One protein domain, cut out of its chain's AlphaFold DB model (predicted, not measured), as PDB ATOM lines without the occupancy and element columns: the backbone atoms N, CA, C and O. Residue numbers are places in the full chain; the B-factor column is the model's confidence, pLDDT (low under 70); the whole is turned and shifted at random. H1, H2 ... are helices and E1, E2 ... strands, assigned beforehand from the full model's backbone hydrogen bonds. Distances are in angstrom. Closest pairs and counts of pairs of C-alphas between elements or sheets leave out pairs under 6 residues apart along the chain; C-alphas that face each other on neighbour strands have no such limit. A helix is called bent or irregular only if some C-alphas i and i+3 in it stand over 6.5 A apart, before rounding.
ATOM      1  N   ASP A   2      -2.469  17.017  47.784       83.06
ATOM      2  CA  ASP A   2      -1.749  17.118  49.064       83.06
ATOM      3  C   ASP A   2      -2.747  17.465  50.184       83.06
ATOM      4  O   ASP A   2      -2.914  18.624  50.557       83.06
ATOM      5  N   VAL A   3      -3.541  16.473  50.604       87.19
ATOM      6  CA  VAL A   3      -4.582  16.628  51.647       87.19
ATOM      7  C   VAL A   3      -4.667  15.408  52.573       87.19
ATOM      8  O   VAL A   3      -5.643  15.234  53.303       87.19
ATOM      9  N   ASP A   4      -3.632  14.568  52.570       85.62
ATOM     10  CA  ASP A   4      -3.556  13.321  53.339       85.62
ATOM     11  C   ASP A   4      -3.810  13.544  54.826       85.62
ATOM     12  O   ASP A   4      -4.533  12.781  55.460       85.62
ATOM     13  N   ASN A   5      -3.237  14.619  55.370       84.81
ATOM     14  CA  ASN A   5      -3.344  14.964  56.783       84.81
ATOM     15  C   ASN A   5      -4.769  15.368  57.194       84.81
ATOM     16  O   ASN A   5      -5.077  15.348  58.382       84.81
ATOM     17  N   LEU A   6      -5.622  15.749  56.236       88.38
ATOM     18  CA  LEU A   6      -6.997  16.173  56.491       88.38
ATOM     19  C   LEU A   6      -8.010  15.057  56.214       88.38
ATOM     20  O   LEU A   6      -8.960  14.901  56.976       88.38
ATOM     21  N   LEU A   7      -7.830  14.310  55.120       91.81
ATOM     22  CA  LEU A   7      -8.832  13.362  54.617       91.81
ATOM     23  C   LEU A   7      -8.417  11.887  54.736       91.81
ATOM     24  O   LEU A   7      -9.261  11.010  54.570       91.81
ATOM     25  N   GLY A   8      -7.144  11.604  55.015       91.62
ATOM     26  CA  GLY A   8      -6.582  10.256  54.950       91.62
ATOM     27  C   GLY A   8      -6.262   9.805  53.520       91.62
ATOM     28  O   GLY A   8      -6.792  10.334  52.540       91.62
ATOM     29  N   TYR A   9      -5.365   8.821  53.392       92.25
ATOM     30  CA  TYR A   9      -4.849   8.410  52.083       92.25
ATOM     31  C   TYR A   9      -5.912   7.728  51.207       92.25
ATOM     32  O   TYR A   9      -5.997   8.027  50.019       92.25
ATOM     33  N   ASP A  10      -6.790   6.909  51.793       93.81
ATOM     34  CA  ASP A  10      -7.854   6.217  51.052       93.81
ATOM     35  C   ASP A  10      -8.788   7.207  50.342       93.81
ATOM     36  O   ASP A  10      -9.106   7.043  49.162       93.81
ATOM     37  N   LYS A  11      -9.157   8.303  51.019       95.56
ATOM     38  CA  LYS A  11      -9.989   9.344  50.410       95.56
ATOM     39  C   LYS A  11      -9.245  10.101  49.313       95.56
ATOM     40  O   LYS A  11      -9.849  10.490  48.317       95.56
ATOM     41  N   VAL A  12      -7.934  10.296  49.460       93.94
ATOM     42  CA  VAL A  12      -7.093  10.894  48.412       93.94
ATOM     43  C   VAL A  12      -7.041  10.009  47.169       93.94
ATOM     44  O   VAL A  12      -7.058  10.550  46.065       93.94
ATOM     45  N   LEU A  13      -6.994   8.683  47.321       94.06
ATOM     46  CA  LEU A  13      -7.044   7.743  46.198       94.06
ATOM     47  C   LEU A  13      -8.404   7.777  45.492       94.06
ATOM     48  O   LEU A  13      -8.439   7.872  44.269       94.06
ATOM     49  N   GLU A  14      -9.506   7.804  46.245       95.94
ATOM     50  CA  GLU A  14     -10.859   7.949  45.684       95.94
ATOM     51  C   GLU A  14     -10.993   9.246  44.869       95.94
ATOM     52  O   GLU A  14     -11.365   9.220  43.697       95.94
ATOM     53  N   LEU A  15     -10.623  10.390  45.458       95.31
ATOM     54  CA  LEU A  15     -10.675  11.687  44.777       95.31
ATOM     55  C   LEU A  15      -9.758  11.736  43.554       95.31
ATOM     56  O   LEU A  15     -10.075  12.400  42.571       95.31
ATOM     57  N   ARG A  16      -8.610  11.055  43.611       94.75
ATOM     58  CA  ARG A  16      -7.692  10.962  42.479       94.75
ATOM     59  C   ARG A  16      -8.316  10.179  41.328       94.75
ATOM     60  O   ARG A  16      -8.285  10.693  40.218       94.75
ATOM     61  N   SER A  17      -8.932   9.029  41.605       95.06
ATOM     62  CA  SER A  17      -9.639   8.230  40.595       95.06
ATOM     63  C   SER A  17     -10.702   9.066  39.878       95.06
ATOM     64  O   SER A  17     -10.736   9.102  38.654       95.06
ATOM     65  N   LEU A  18     -11.504   9.829  40.630       96.00
ATOM     66  CA  LEU A  18     -12.519  10.722  40.056       96.00
ATOM     67  C   LEU A  18     -11.919  11.822  39.164       96.00
ATOM     68  O   LEU A  18     -12.523  12.219  38.172       96.00
ATOM     69  N   LEU A  19     -10.740  12.348  39.510       95.25
ATOM     70  CA  LEU A  19     -10.048  13.338  38.678       95.25
ATOM     71  C   LEU A  19      -9.446  12.704  37.419       95.25
ATOM     72  O   LEU A  19      -9.486  13.313  36.354       95.25
ATOM     73  N   GLU A  20      -8.908  11.493  37.532       95.00
ATOM     74  CA  GLU A  20      -8.318  10.746  36.419       95.00
ATOM     75  C   GLU A  20      -9.368  10.325  35.377       95.00
ATOM     76  O   GLU A  20      -9.054  10.246  34.193       95.00
ATOM     77  N   GLU A  21     -10.634  10.160  35.777       96.88
ATOM     78  CA  GLU A  21     -11.757   9.928  34.854       96.88
ATOM     79  C   GLU A  21     -12.027  11.110  33.909       96.88
ATOM     80  O   GLU A  21     -12.565  10.921  32.816       96.88
ATOM     81  N   VAL A  22     -11.663  12.334  34.307       96.88
ATOM     82  CA  VAL A  22     -11.971  13.558  33.547       96.88
ATOM     83  C   VAL A  22     -10.735  14.248  32.974       96.88
ATOM     84  O   VAL A  22     -10.867  15.136  32.128       96.88
ATOM     85  N   THR A  23      -9.528  13.887  33.420       94.44
ATOM     86  CA  THR A  23      -8.283  14.461  32.903       94.44
ATOM     87  C   THR A  23      -7.067  13.561  33.119       94.44
ATOM     88  O   THR A  23      -6.892  12.944  34.161       94.44
ATOM     89  N   ASP A  24      -6.146  13.588  32.160       90.25
ATOM     90  CA  ASP A  24      -4.837  12.930  32.203       90.25
ATOM     91  C   ASP A  24      -3.734  13.800  32.841       90.25
ATOM     92  O   ASP A  24      -2.565  13.418  32.892       90.25
ATOM     93  N   LYS A  25      -4.084  14.996  33.332       91.06
ATOM     94  CA  LYS A  25      -3.127  16.000  33.838       91.06
ATOM     95  C   LYS A  25      -2.891  15.925  35.346       91.06
ATOM     96  O   LYS A  25      -2.324  16.853  35.928       91.06
ATOM     97  N   VAL A  26      -3.345  14.860  35.998       94.00
ATOM     98  CA  VAL A  26      -3.174  14.679  37.440       94.00
ATOM     99  C   VAL A  26      -1.716  14.340  37.749       94.00
ATOM    100  O   VAL A  26      -1.181  13.349  37.266       94.00
ATOM    101  N   ILE A  27      -1.078  15.150  38.599       95.25
ATOM    102  CA  ILE A  27       0.250  14.859  39.152       95.25
ATOM    103  C   ILE A  27       0.066  14.452  40.622       95.25
ATOM    104  O   ILE A  27      -0.255  15.301  41.467       95.25
ATOM    105  N   PRO A  28       0.217  13.164  40.972       95.06
ATOM    106  CA  PRO A  28       0.088  12.719  42.352       95.06
ATOM    107  C   PRO A  28       1.264  13.219  43.199       95.06
ATOM    108  O   PRO A  28       2.417  13.207  42.773       95.06
ATOM    109  N   VAL A  29       0.963  13.652  44.424       94.25
ATOM    110  CA  VAL A  29       1.951  14.131  45.404       94.25
ATOM    111  C   VAL A  29       2.186  13.014  46.406       94.25
ATOM    112  O   VAL A  29       1.207  12.456  46.900       94.25
ATOM    113  N   TRP A  30       3.442  12.665  46.668       94.75
ATOM    114  CA  TRP A  30       3.838  11.671  47.663       94.75
ATOM    115  C   TRP A  30       4.219  12.323  49.000       94.75
ATOM    116  O   TRP A  30       4.890  13.359  49.019       94.75
ATOM    117  N   HIS A  31       3.854  11.654  50.097       91.81
ATOM    118  CA  HIS A  31       4.151  12.039  51.480       91.81
ATOM    119  C   HIS A  31       4.788  10.881  52.250       91.81
ATOM    120  O   HIS A  31       4.550   9.705  51.950       91.81
ATOM    121  N   LYS A  32       5.581  11.191  53.285       90.12
ATOM    122  CA  LYS A  32       6.403  10.184  53.985       90.12
ATOM    123  C   LYS A  32       5.595   9.066  54.640       90.12
ATOM    124  O   LYS A  32       6.081   7.941  54.744       90.12
ATOM    125  N   ASN A  33       4.383   9.377  55.098       88.69
ATOM    126  CA  ASN A  33       3.486   8.458  55.799       88.69
ATOM    127  C   ASN A  33       3.010   7.300  54.907       88.69
ATOM    128  O   ASN A  33       2.646   6.254  55.434       88.69
ATOM    129  N   ARG A  34       3.082   7.444  53.577       90.50
ATOM    130  CA  ARG A  34       2.759   6.383  52.608       90.50
ATOM    131  C   ARG A  34       3.887   5.363  52.424       90.50
ATOM    132  O   ARG A  34       3.682   4.273  51.898       90.50
ATOM    133  N   GLY A  35       5.095   5.704  52.873       93.38
ATOM    134  CA  GLY A  35       6.275   4.858  52.761       93.38
ATOM    135  C   GLY A  35       6.887   4.830  51.357       93.38
ATOM    136  O   GLY A  35       6.264   5.145  50.346       93.38
ATOM    137  N   ILE A  36       8.163   4.447  51.282       95.62
ATOM    138  CA  ILE A  36       8.936   4.526  50.032       95.62
ATOM    139  C   ILE A  36       8.430   3.574  48.940       95.62
ATOM    140  O   ILE A  36       8.652   3.832  47.764       95.62
ATOM    141  N   LYS A  37       7.768   2.465  49.307       97.25
ATOM    142  CA  LYS A  37       7.199   1.522  48.330       97.25
ATOM    143  C   LYS A  37       6.122   2.194  47.477       97.25
ATOM    144  O   LYS A  37       6.143   2.014  46.267       97.25
ATOM    145  N   ASP A  38       5.279   3.018  48.100       96.00
ATOM    146  CA  ASP A  38       4.252   3.810  47.420       96.00
ATOM    147  C   ASP A  38       4.875   4.777  46.405       96.00
ATOM    148  O   ASP A  38       4.486   4.777  45.245       96.00
ATOM    149  N   PHE A  39       5.941   5.497  46.778       97.06
ATOM    150  CA  PHE A  39       6.652   6.376  45.840       97.06
ATOM    151  C   PHE A  39       7.194   5.621  44.618       97.06
ATOM    152  O   PHE A  39       7.095   6.102  43.491       97.06
ATOM    153  N   LYS A  40       7.785   4.439  44.836       97.81
ATOM    154  CA  LYS A  40       8.311   3.620  43.735       97.81
ATOM    155  C   LYS A  40       7.195   3.156  42.803       97.81
ATOM    156  O   LYS A  40       7.384   3.210  41.596       97.81
ATOM    157  N   GLN A  41       6.056   2.746  43.363       97.56
ATOM    158  CA  GLN A  41       4.878   2.361  42.589       97.56
ATOM    159  C   GLN A  41       4.332   3.554  41.795       97.56
ATOM    160  O   GLN A  41       4.142   3.451  40.591       97.56
ATOM    161  N   MET A  42       4.229   4.734  42.415       96.19
ATOM    162  CA  MET A  42       3.845   5.966  41.720       96.19
ATOM    163  C   MET A  42       4.766   6.286  40.530       96.19
ATOM    164  O   MET A  42       4.288   6.751  39.504       96.19
ATOM    165  N   CYS A  43       6.074   6.027  40.638       97.88
ATOM    166  CA  CYS A  43       7.011   6.224  39.523       97.88
ATOM    167  C   CYS A  43       6.835   5.214  38.376       97.88
ATOM    168  O   CYS A  43       7.409   5.426  37.313       97.88
ATOM    169  N   GLN A  44       6.119   4.110  38.599       97.19
ATOM    170  CA  GLN A  44       5.770   3.122  37.572       97.19
ATOM    171  C   GLN A  44       4.400   3.421  36.958       97.19
ATOM    172  O   GLN A  44       4.223   3.263  35.754       97.19
ATOM    173  N   ASP A  45       3.457   3.878  37.781       95.12
ATOM    174  CA  ASP A  45       2.069   4.111  37.375       95.12
ATOM    175  C   ASP A  45       1.882   5.456  36.654       95.12
ATOM    176  O   ASP A  45       0.964   5.611  35.851       95.12
ATOM    177  N   TYR A  46       2.750   6.437  36.927       95.94
ATOM    178  CA  TYR A  46       2.634   7.796  36.403       95.94
ATOM    179  C   TYR A  46       3.900   8.248  35.681       95.94
ATOM    180  O   TYR A  46       5.017   8.082  36.166       95.94
ATOM    181  N   ASN A  47       3.718   8.967  34.572       96.00
ATOM    182  CA  ASN A  47       4.818   9.608  33.841       96.00
ATOM    183  C   ASN A  47       5.353  10.869  34.543       96.00
ATOM    184  O   ASN A  47       6.413  11.383  34.179       96.00
ATOM    185  N   PHE A  48       4.610  11.407  35.514       97.56
ATOM    186  CA  PHE A  48       4.985  12.599  36.266       97.56
ATOM    187  C   PHE A  48       4.456  12.508  37.698       97.56
ATOM    188  O   PHE A  48       3.250  12.428  37.912       97.56
ATOM    189  N   VAL A  49       5.354  12.554  38.678       97.50
ATOM    190  CA  VAL A  49       5.018  12.544  40.107       97.50
ATOM    191  C   VAL A  49       5.508  13.808  40.801       97.50
ATOM    192  O   VAL A  49       6.350  14.543  40.287       97.50
ATOM    193  N   SER A  50       5.003  14.060  41.998       96.88
ATOM    194  CA  SER A  50       5.425  15.168  42.843       96.88
ATOM    195  C   SER A  50       5.816  14.680  44.233       96.88
ATOM    196  O   SER A  50       5.273  13.699  44.742       96.88
ATOM    197  N   ILE A  51       6.755  15.381  44.858       95.12
ATOM    198  CA  ILE A  51       7.133  15.192  46.258       95.12
ATOM    199  C   ILE A  51       7.045  16.522  46.995       95.12
ATOM    200  O   ILE A  51       7.397  17.572  46.446       95.12
ATOM    201  N   SER A  52       6.597  16.477  48.250       90.31
ATOM    202  CA  SER A  52       6.536  17.677  49.080       90.31
ATOM    203  C   SER A  52       7.926  18.280  49.281       90.31
ATOM    204  O   SER A  52       8.884  17.626  49.704       90.31
ATOM    205  N   GLY A  53       8.031  19.568  48.981       86.00
ATOM    206  CA  GLY A  53       9.185  20.401  49.258       86.00
ATOM    207  C   GLY A  53       9.138  21.049  50.637       86.00
ATOM    208  O   GLY A  53      10.038  21.837  50.934       86.00
ATOM    209  N   TRP A  54       8.154  20.762  51.496       83.31
ATOM    210  CA  TRP A  54       8.062  21.393  52.815       83.31
ATOM    211  C   TRP A  54       9.238  20.990  53.703       83.31
ATOM    212  O   TRP A  54       9.649  19.831  53.786       83.31
ATOM    213  N   ARG A  55       9.851  21.989  54.341       71.69
ATOM    214  CA  ARG A  55      11.099  21.789  55.079       71.69
ATOM    215  C   ARG A  55      10.842  20.941  56.322       71.69
ATOM    216  O   ARG A  55      10.056  21.336  57.170       71.69
ATOM    217  N   ASN A  56      11.609  19.861  56.470       64.12
ATOM    218  CA  ASN A  56      11.585  18.951  57.623       64.12
ATOM    219  C   ASN A  56      10.255  18.207  57.844       64.12
ATOM    220  O   ASN A  56      10.089  17.594  58.897       64.12
ATOM    221  N   GLU A  57       9.338  18.220  56.876       76.75
ATOM    222  CA  GLU A  57       8.123  17.414  56.957       76.75
ATOM    223  C   GLU A  57       8.374  16.040  56.350       76.75
ATOM    224  O   GLU A  57       8.592  15.088  57.102       76.75
ATOM    225  N   ASP A  58       8.423  15.940  55.022       81.06
ATOM    226  CA  ASP A  58       8.443  14.647  54.331       81.06
ATOM    227  C   ASP A  58       9.843  14.151  53.964       81.06
ATOM    228  O   ASP A  58      10.169  12.983  54.179       81.06
ATOM    229  N   VAL A  59      10.683  15.035  53.420       90.00
ATOM    230  CA  VAL A  59      11.969  14.672  52.809       90.00
ATOM    231  C   VAL A  59      13.064  15.621  53.294       90.00
ATOM    232  O   VAL A  59      12.893  16.843  53.309       90.00
ATOM    233  N   LYS A  60      14.210  15.067  53.705       91.81
ATOM    234  CA  LYS A  60      15.397  15.867  54.041       91.81
ATOM    235  C   LYS A  60      16.102  16.347  52.773       91.81
ATOM    236  O   LYS A  60      16.074  15.680  51.742       91.81
ATOM    237  N   ASP A  61      16.786  17.488  52.861       93.31
ATOM    238  CA  ASP A  61      17.424  18.128  51.701       93.31
ATOM    239  C   ASP A  61      18.409  17.197  50.951       93.31
ATOM    240  O   ASP A  61      18.493  17.240  49.725       93.31
ATOM    241  N   ASP A  62      19.130  16.333  51.670       92.81
ATOM    242  CA  ASP A  62      20.073  15.348  51.125       92.81
ATOM    243  C   ASP A  62      19.389  14.128  50.486       92.81
ATOM    244  O   ASP A  62      19.990  13.442  49.660       92.81
ATOM    245  N   GLN A  63      18.121  13.877  50.811       94.62
ATOM    246  CA  GLN A  63      17.366  12.741  50.290       94.62
ATOM    247  C   GLN A  63      16.761  13.011  48.911       94.62
ATOM    248  O   GLN A  63      16.571  12.065  48.145       94.62
ATOM    249  N   PHE A  64      16.501  14.275  48.556       96.62
ATOM    250  CA  PHE A  64      15.844  14.636  47.293       96.62
ATOM    251  C   PHE A  64      16.521  14.032  46.059       96.62
ATOM    252  O   PHE A  64      15.836  13.545  45.162       96.62
ATOM    253  N   ILE A  65      17.857  13.977  46.029       97.19
ATOM    254  CA  ILE A  65      18.588  13.396  44.895       97.19
ATOM    255  C   ILE A  65      18.247  11.918  44.662       97.19
ATOM    256  O   ILE A  65      18.271  11.456  43.524       97.19
ATOM    257  N   HIS A  66      17.914  11.167  45.715       97.25
ATOM    258  CA  HIS A  66      17.537   9.761  45.597       97.25
ATOM    259  C   HIS A  66      16.147   9.594  44.984       97.25
ATOM    260  O   HIS A  66      15.974   8.719  44.137       97.25
ATOM    261  N   PHE A  67      15.191  10.447  45.361       97.62
ATOM    262  CA  PHE A  67      13.854  10.466  44.760       97.62
ATOM    263  C   PHE A  67      13.929  10.830  43.280       97.62
ATOM    264  O   PHE A  67      13.412  10.094  42.444       97.62
ATOM    265  N   VAL A  68      14.660  11.901  42.953       97.88
ATOM    266  CA  VAL A  68      14.805  12.365  41.570       97.88
ATOM    267  C   VAL A  68      15.468  11.310  40.688       97.88
ATOM    268  O   VAL A  68      14.914  10.924  39.663       97.88
ATOM    269  N   ARG A  69      16.590  10.734  41.137       97.31
ATOM    270  CA  ARG A  69      17.254   9.644  40.405       97.31
ATOM    271  C   ARG A  69      16.366   8.416  40.235       97.31
ATOM    272  O   ARG A  69      16.489   7.730  39.227       97.31
ATOM    273  N   HIS A  70      15.539   8.084  41.225       98.00
ATOM    274  CA  HIS A  70      14.641   6.942  41.111       98.00
ATOM    275  C   HIS A  70      13.554   7.198  40.065       98.00
ATOM    276  O   HIS A  70      13.356   6.337  39.216       98.00
ATOM    277  N   ALA A  71      12.912   8.368  40.081       98.12
ATOM    278  CA  ALA A  71      11.916   8.733  39.076       98.12
ATOM    279  C   ALA A  71      12.518   8.670  37.662       98.12
ATOM    280  O   ALA A  71      12.042   7.911  36.820       98.12
ATOM    281  N   HIS A  72      13.660   9.332  37.450       97.25
ATOM    282  CA  HIS A  72      14.336   9.369  36.148       97.25
ATOM    283  C   HIS A  72      14.737   7.986  35.629       97.25
ATOM    284  O   HIS A  72      14.552   7.694  34.453       97.25
ATOM    285  N   ARG A  73      15.220   7.089  36.502       96.56
ATOM    286  CA  ARG A  73      15.543   5.697  36.126       96.56
ATOM    287  C   ARG A  73      14.332   4.884  35.668       96.56
ATOM    288  O   ARG A  73      14.525   3.894  34.975       96.56
ATOM    289  N   ASN A  74      13.125   5.271  36.070       96.19
ATOM    290  CA  ASN A  74      11.878   4.640  35.640       96.19
ATOM    291  C   ASN A  74      11.199   5.418  34.495       96.19
ATOM    292  O   ASN A  74      10.044   5.154  34.191       96.19
ATOM    293  N   GLY A  75      11.879   6.391  33.872       96.12
ATOM    294  CA  GLY A  75      11.281   7.231  32.826       96.12
ATOM    295  C   GLY A  75      10.213   8.204  33.342       96.12
ATOM    296  O   GLY A  75       9.475   8.784  32.550       96.12
ATOM    297  N   CYS A  76      10.132   8.398  34.660       97.25
ATOM    298  CA  CYS A  76       9.166   9.266  35.316       97.25
ATOM    299  C   CYS A  76       9.780  10.644  35.596       97.25
ATOM    300  O   CYS A  76      10.888  10.759  36.130       97.25
ATOM    301  N   ARG A  77       9.045  11.707  35.264       97.56
ATOM    302  CA  ARG A  77       9.392  13.087  35.625       97.56
ATOM    303  C   ARG A  77       9.011  13.367  37.074       97.56
ATOM    304  O   ARG A  77       8.079  12.768  37.608       97.56
ATOM    305  N   ILE A  78       9.684  14.321  37.709       98.00
ATOM    306  CA  ILE A  78       9.462  14.643  39.120       98.00
ATOM    307  C   ILE A  78       9.393  16.144  39.407       98.00
ATOM    308  O   ILE A  78      10.236  16.936  38.979       98.00
ATOM    309  N   HIS A  79       8.360  16.518  40.162       97.44
ATOM    310  CA  HIS A  79       8.076  17.874  40.602       97.44
ATOM    311  C   HIS A  79       8.408  18.058  42.088       97.44
ATOM    312  O   HIS A  79       8.048  17.225  42.921       97.44
ATOM    313  N   GLY A  80       9.083  19.154  42.434       95.94
ATOM    314  CA  GLY A  80       9.261  19.577  43.825       95.94
ATOM    315  C   GLY A  80       8.205  20.605  44.223       95.94
ATOM    316  O   GLY A  80       8.355  21.779  43.882       95.94
ATOM    317  N   LEU A  81       7.180  20.172  44.963       94.31
ATOM    318  CA  LEU A  81       6.049  21.016  45.364       94.31
ATOM    319  C   LEU A  81       6.466  22.021  46.446       94.31
ATOM    320  O   LEU A  81       6.904  21.623  47.525       94.31
ATOM    321  N   GLY A  82       6.332  23.322  46.192       92.56
ATOM    322  CA  GLY A  82       6.704  24.381  47.142       92.56
ATOM    323  C   GLY A  82       8.192  24.404  47.518       92.56
ATOM    324  O   GLY A  82       8.554  24.672  48.669       92.56
ATOM    325  N   LEU A  83       9.079  24.127  46.559       92.75
ATOM    326  CA  LEU A  83      10.523  24.021  46.761       92.75
ATOM    327  C   LEU A  83      11.311  25.139  46.056       92.75
ATOM    328  O   LEU A  83      11.529  25.112  44.850       92.75
ATOM    329  N   THR A  84      11.883  26.065  46.831       90.81
ATOM    330  CA  THR A  84      12.806  27.113  46.322       90.81
ATOM    331  C   THR A  84      14.129  27.215  47.071       90.81
ATOM    332  O   THR A  84      14.890  28.177  46.922       90.81
ATOM    333  N   ARG A  85      14.459  26.210  47.888       91.88
ATOM    334  CA  ARG A  85      15.744  26.167  48.595       91.88
ATOM    335  C   ARG A  85      16.881  26.005  47.585       91.88
ATOM    336  O   ARG A  85      17.130  24.900  47.114       91.88
ATOM    337  N   ARG A  86      17.623  27.090  47.317       92.12
ATOM    338  CA  ARG A  86      18.773  27.099  46.383       92.12
ATOM    339  C   ARG A  86      19.767  25.965  46.682       92.12
ATOM    340  O   ARG A  86      20.176  25.269  45.769       92.12
ATOM    341  N   LYS A  87      20.033  25.662  47.965       93.25
ATOM    342  CA  LYS A  87      20.897  24.534  48.388       93.25
ATOM    343  C   LYS A  87      20.507  23.178  47.776       93.25
ATOM    344  O   LYS A  87      21.393  22.364  47.531       93.25
ATOM    345  N   VAL A  88      19.211  22.947  47.561       95.25
ATOM    346  CA  VAL A  88      18.678  21.738  46.920       95.25
ATOM    347  C   VAL A  88      18.696  21.905  45.402       95.25
ATOM    348  O   VAL A  88      19.310  21.097  44.713       95.25
ATOM    349  N   LEU A  89      18.103  22.986  44.882       95.69
ATOM    350  CA  LEU A  89      17.972  23.229  43.436       95.69
ATOM    351  C   LEU A  89      19.319  23.351  42.705       95.69
ATOM    352  O   LEU A  89      19.425  23.081  41.509       95.69
ATOM    353  N   ASP A  90      20.377  23.727  43.424       96.19
ATOM    354  CA  ASP A  90      21.730  23.798  42.884       96.19
ATOM    355  C   ASP A  90      22.364  22.422  42.648       96.19
ATOM    356  O   ASP A  90      23.358  22.340  41.926       96.19
ATOM    357  N   ARG A  91      21.825  21.356  43.246       96.31
ATOM    358  CA  ARG A  91      22.416  20.007  43.235       96.31
ATOM    359  C   ARG A  91      21.470  18.933  42.714       96.31
ATOM    360  O   ARG A  91      21.936  17.872  42.309       96.31
ATOM    361  N   VAL A  92      20.167  19.184  42.773       97.12
ATOM    362  CA  VAL A  92      19.131  18.207  42.456       97.12
ATOM    363  C   VAL A  92      18.394  18.635  41.181       97.12
ATOM    364  O   VAL A  92      17.774  19.702  41.183       97.12
ATOM    365  N   PRO A  93      18.445  17.824  40.110       96.75
ATOM    366  CA  PRO A  93      17.885  18.157  38.803       96.75
ATOM    367  C   PRO A  93      16.390  17.815  38.734       96.75
ATOM    368  O   PRO A  93      15.992  16.858  38.083       96.75
ATOM    369  N   PHE A  94      15.546  18.561  39.443       97.38
ATOM    370  CA  PHE A  94      14.092  18.421  39.291       97.38
ATOM    371  C   PHE A  94      13.637  18.800  37.875       97.38
ATOM    372  O   PHE A  94      14.155  19.760  37.305       97.38
ATOM    373  N   ASP A  95      12.617  18.115  37.345       96.69
ATOM    374  CA  ASP A  95      12.028  18.462  36.044       96.69
ATOM    375  C   ASP A  95      11.165  19.726  36.131       96.69
ATOM    376  O   ASP A  95      11.026  20.470  35.158       96.69
ATOM    377  N   SER A  96      10.580  19.984  37.301       96.12
ATOM    378  CA  SER A  96       9.965  21.265  37.637       96.12
ATOM    379  C   SER A  96       9.872  21.458  39.150       96.12
ATOM    380  O   SER A  96       9.905  20.504  39.924       96.12
ATOM    381  N   VAL A  97       9.734  22.708  39.581       95.75
ATOM    382  CA  VAL A  97       9.433  23.086  40.968       95.75
ATOM    383  C   VAL A  97       8.520  24.302  40.958       95.75
ATOM    384  O   VAL A  97       8.525  25.066  39.990       95.75
ATOM    385  N   ASP A  98       7.763  24.505  42.024       94.06
ATOM    386  CA  ASP A  98       6.966  25.711  42.228       94.06
ATOM    387  C   ASP A  98       7.177  26.275  43.638       94.06
ATOM    388  O   ASP A  98       7.749  25.633  44.517       94.06
ATOM    389  N   SER A  99       6.754  27.521  43.856       91.50
ATOM    390  CA  SER A  99       6.521  28.066  45.196       91.50
ATOM    391  C   SER A  99       5.824  29.424  45.122       91.50
ATOM    392  O   SER A  99       5.811  30.099  44.090       91.50
ATOM    393  N   SER A 100       5.396  29.910  46.283       91.50
ATOM    394  CA  SER A 100       4.971  31.291  46.503       91.50
ATOM    395  C   SER A 100       6.107  32.238  46.931       91.50
ATOM    396  O   SER A 100       5.844  33.351  47.385       91.50
TER     397      SER A 100
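This is residues 2 to 100 of the 152 residues of the protein "Phage-related protein" of Methanobrevibacter ruminantium (strain ATCC 35063 / DSM 1093 / JCM 13430 / OCM 146 / M1) (UniProt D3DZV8). A small parallel sheet, E1 beside E2, has two helices packed on it side by side, H4 by both strands and H3 by E1. H2 and the short H1 are set off at one end of the longest axis and H5 lies at the other; residues 18 to 23, of which 18 to 20 belong to H2, stick out. The 99 printed residues have five named helices and two named strands in the order H1 H2 H3 E1 H4 E2 H5, a mostly helix class. The whole is compact, radius of gyration of the C-alphas 13.1 A, spanning 37 by 29 by 27 A.

Find C-alpha 48 at (4.985, 12.599, 36.266); from there E1, residues 48 to 52, runs 13.9 A. E2, residues 77 to 81, is 13.0 A long. Look next at H3, residues 32 to 45, 18.2 A, irregular with C-alphas 33 and 36 8.9 A apart, and H4, residues 64 to 73, 14.3 A. H2, residues 9 to 20, runs 16.2 A. H1, residues 4 to 7, begins at (-3.556, 13.321, 53.339), and H5, residues 86 to 89, ends at (17.972, 23.229, 43.436).

E1 and E2 are parallel at 28 degrees, with N 79 and O 49 within hydrogen-bond range at 2.8 A. E1, H4, E2 form a strand-helix-strand unit, two parallel neighbours joined through a helix, with a right-handed crossover. Residues 29 to 30 pair with 50 to 51 of E1, and 96 to 97 with 79 to 80 of E2, both parallel. H4's closest C-alpha to E2 is Ala 71, 6.1 A from that of Arg 77; H3's closest to E1 is Cys 43, 6.7 A from that of Val 49. H3 touches H4 with residues 40 to 43 alone, the closest C-alphas being those of Cys 43 and Ala 71, 5.5 A, at a shallow tilt of 23 degrees, the same way. Farther out, H2 is close but not clearly touching H3, C-alphas of Tyr 9 and Arg 34 being closest at 7.9 A; so are H1 and H2, Asp 4 and Val 12 at 6.5 A, and H4 and H5, Phe 64 and Val 88 at 7.7 A. Every O i to N i+4 pair is within hydrogen-bond range in H2 and H4, and 6 of 10 in H3; H1 and H5 are too short for one.

The two C-alphas farthest apart, those of Glu 21 and Lys 87, are 38.2 A apart. The printed part has no cut; the links H2 to H3 and E1 to H4, 11 residues each, are long. Residue 56 alone has a pLDDT under 70.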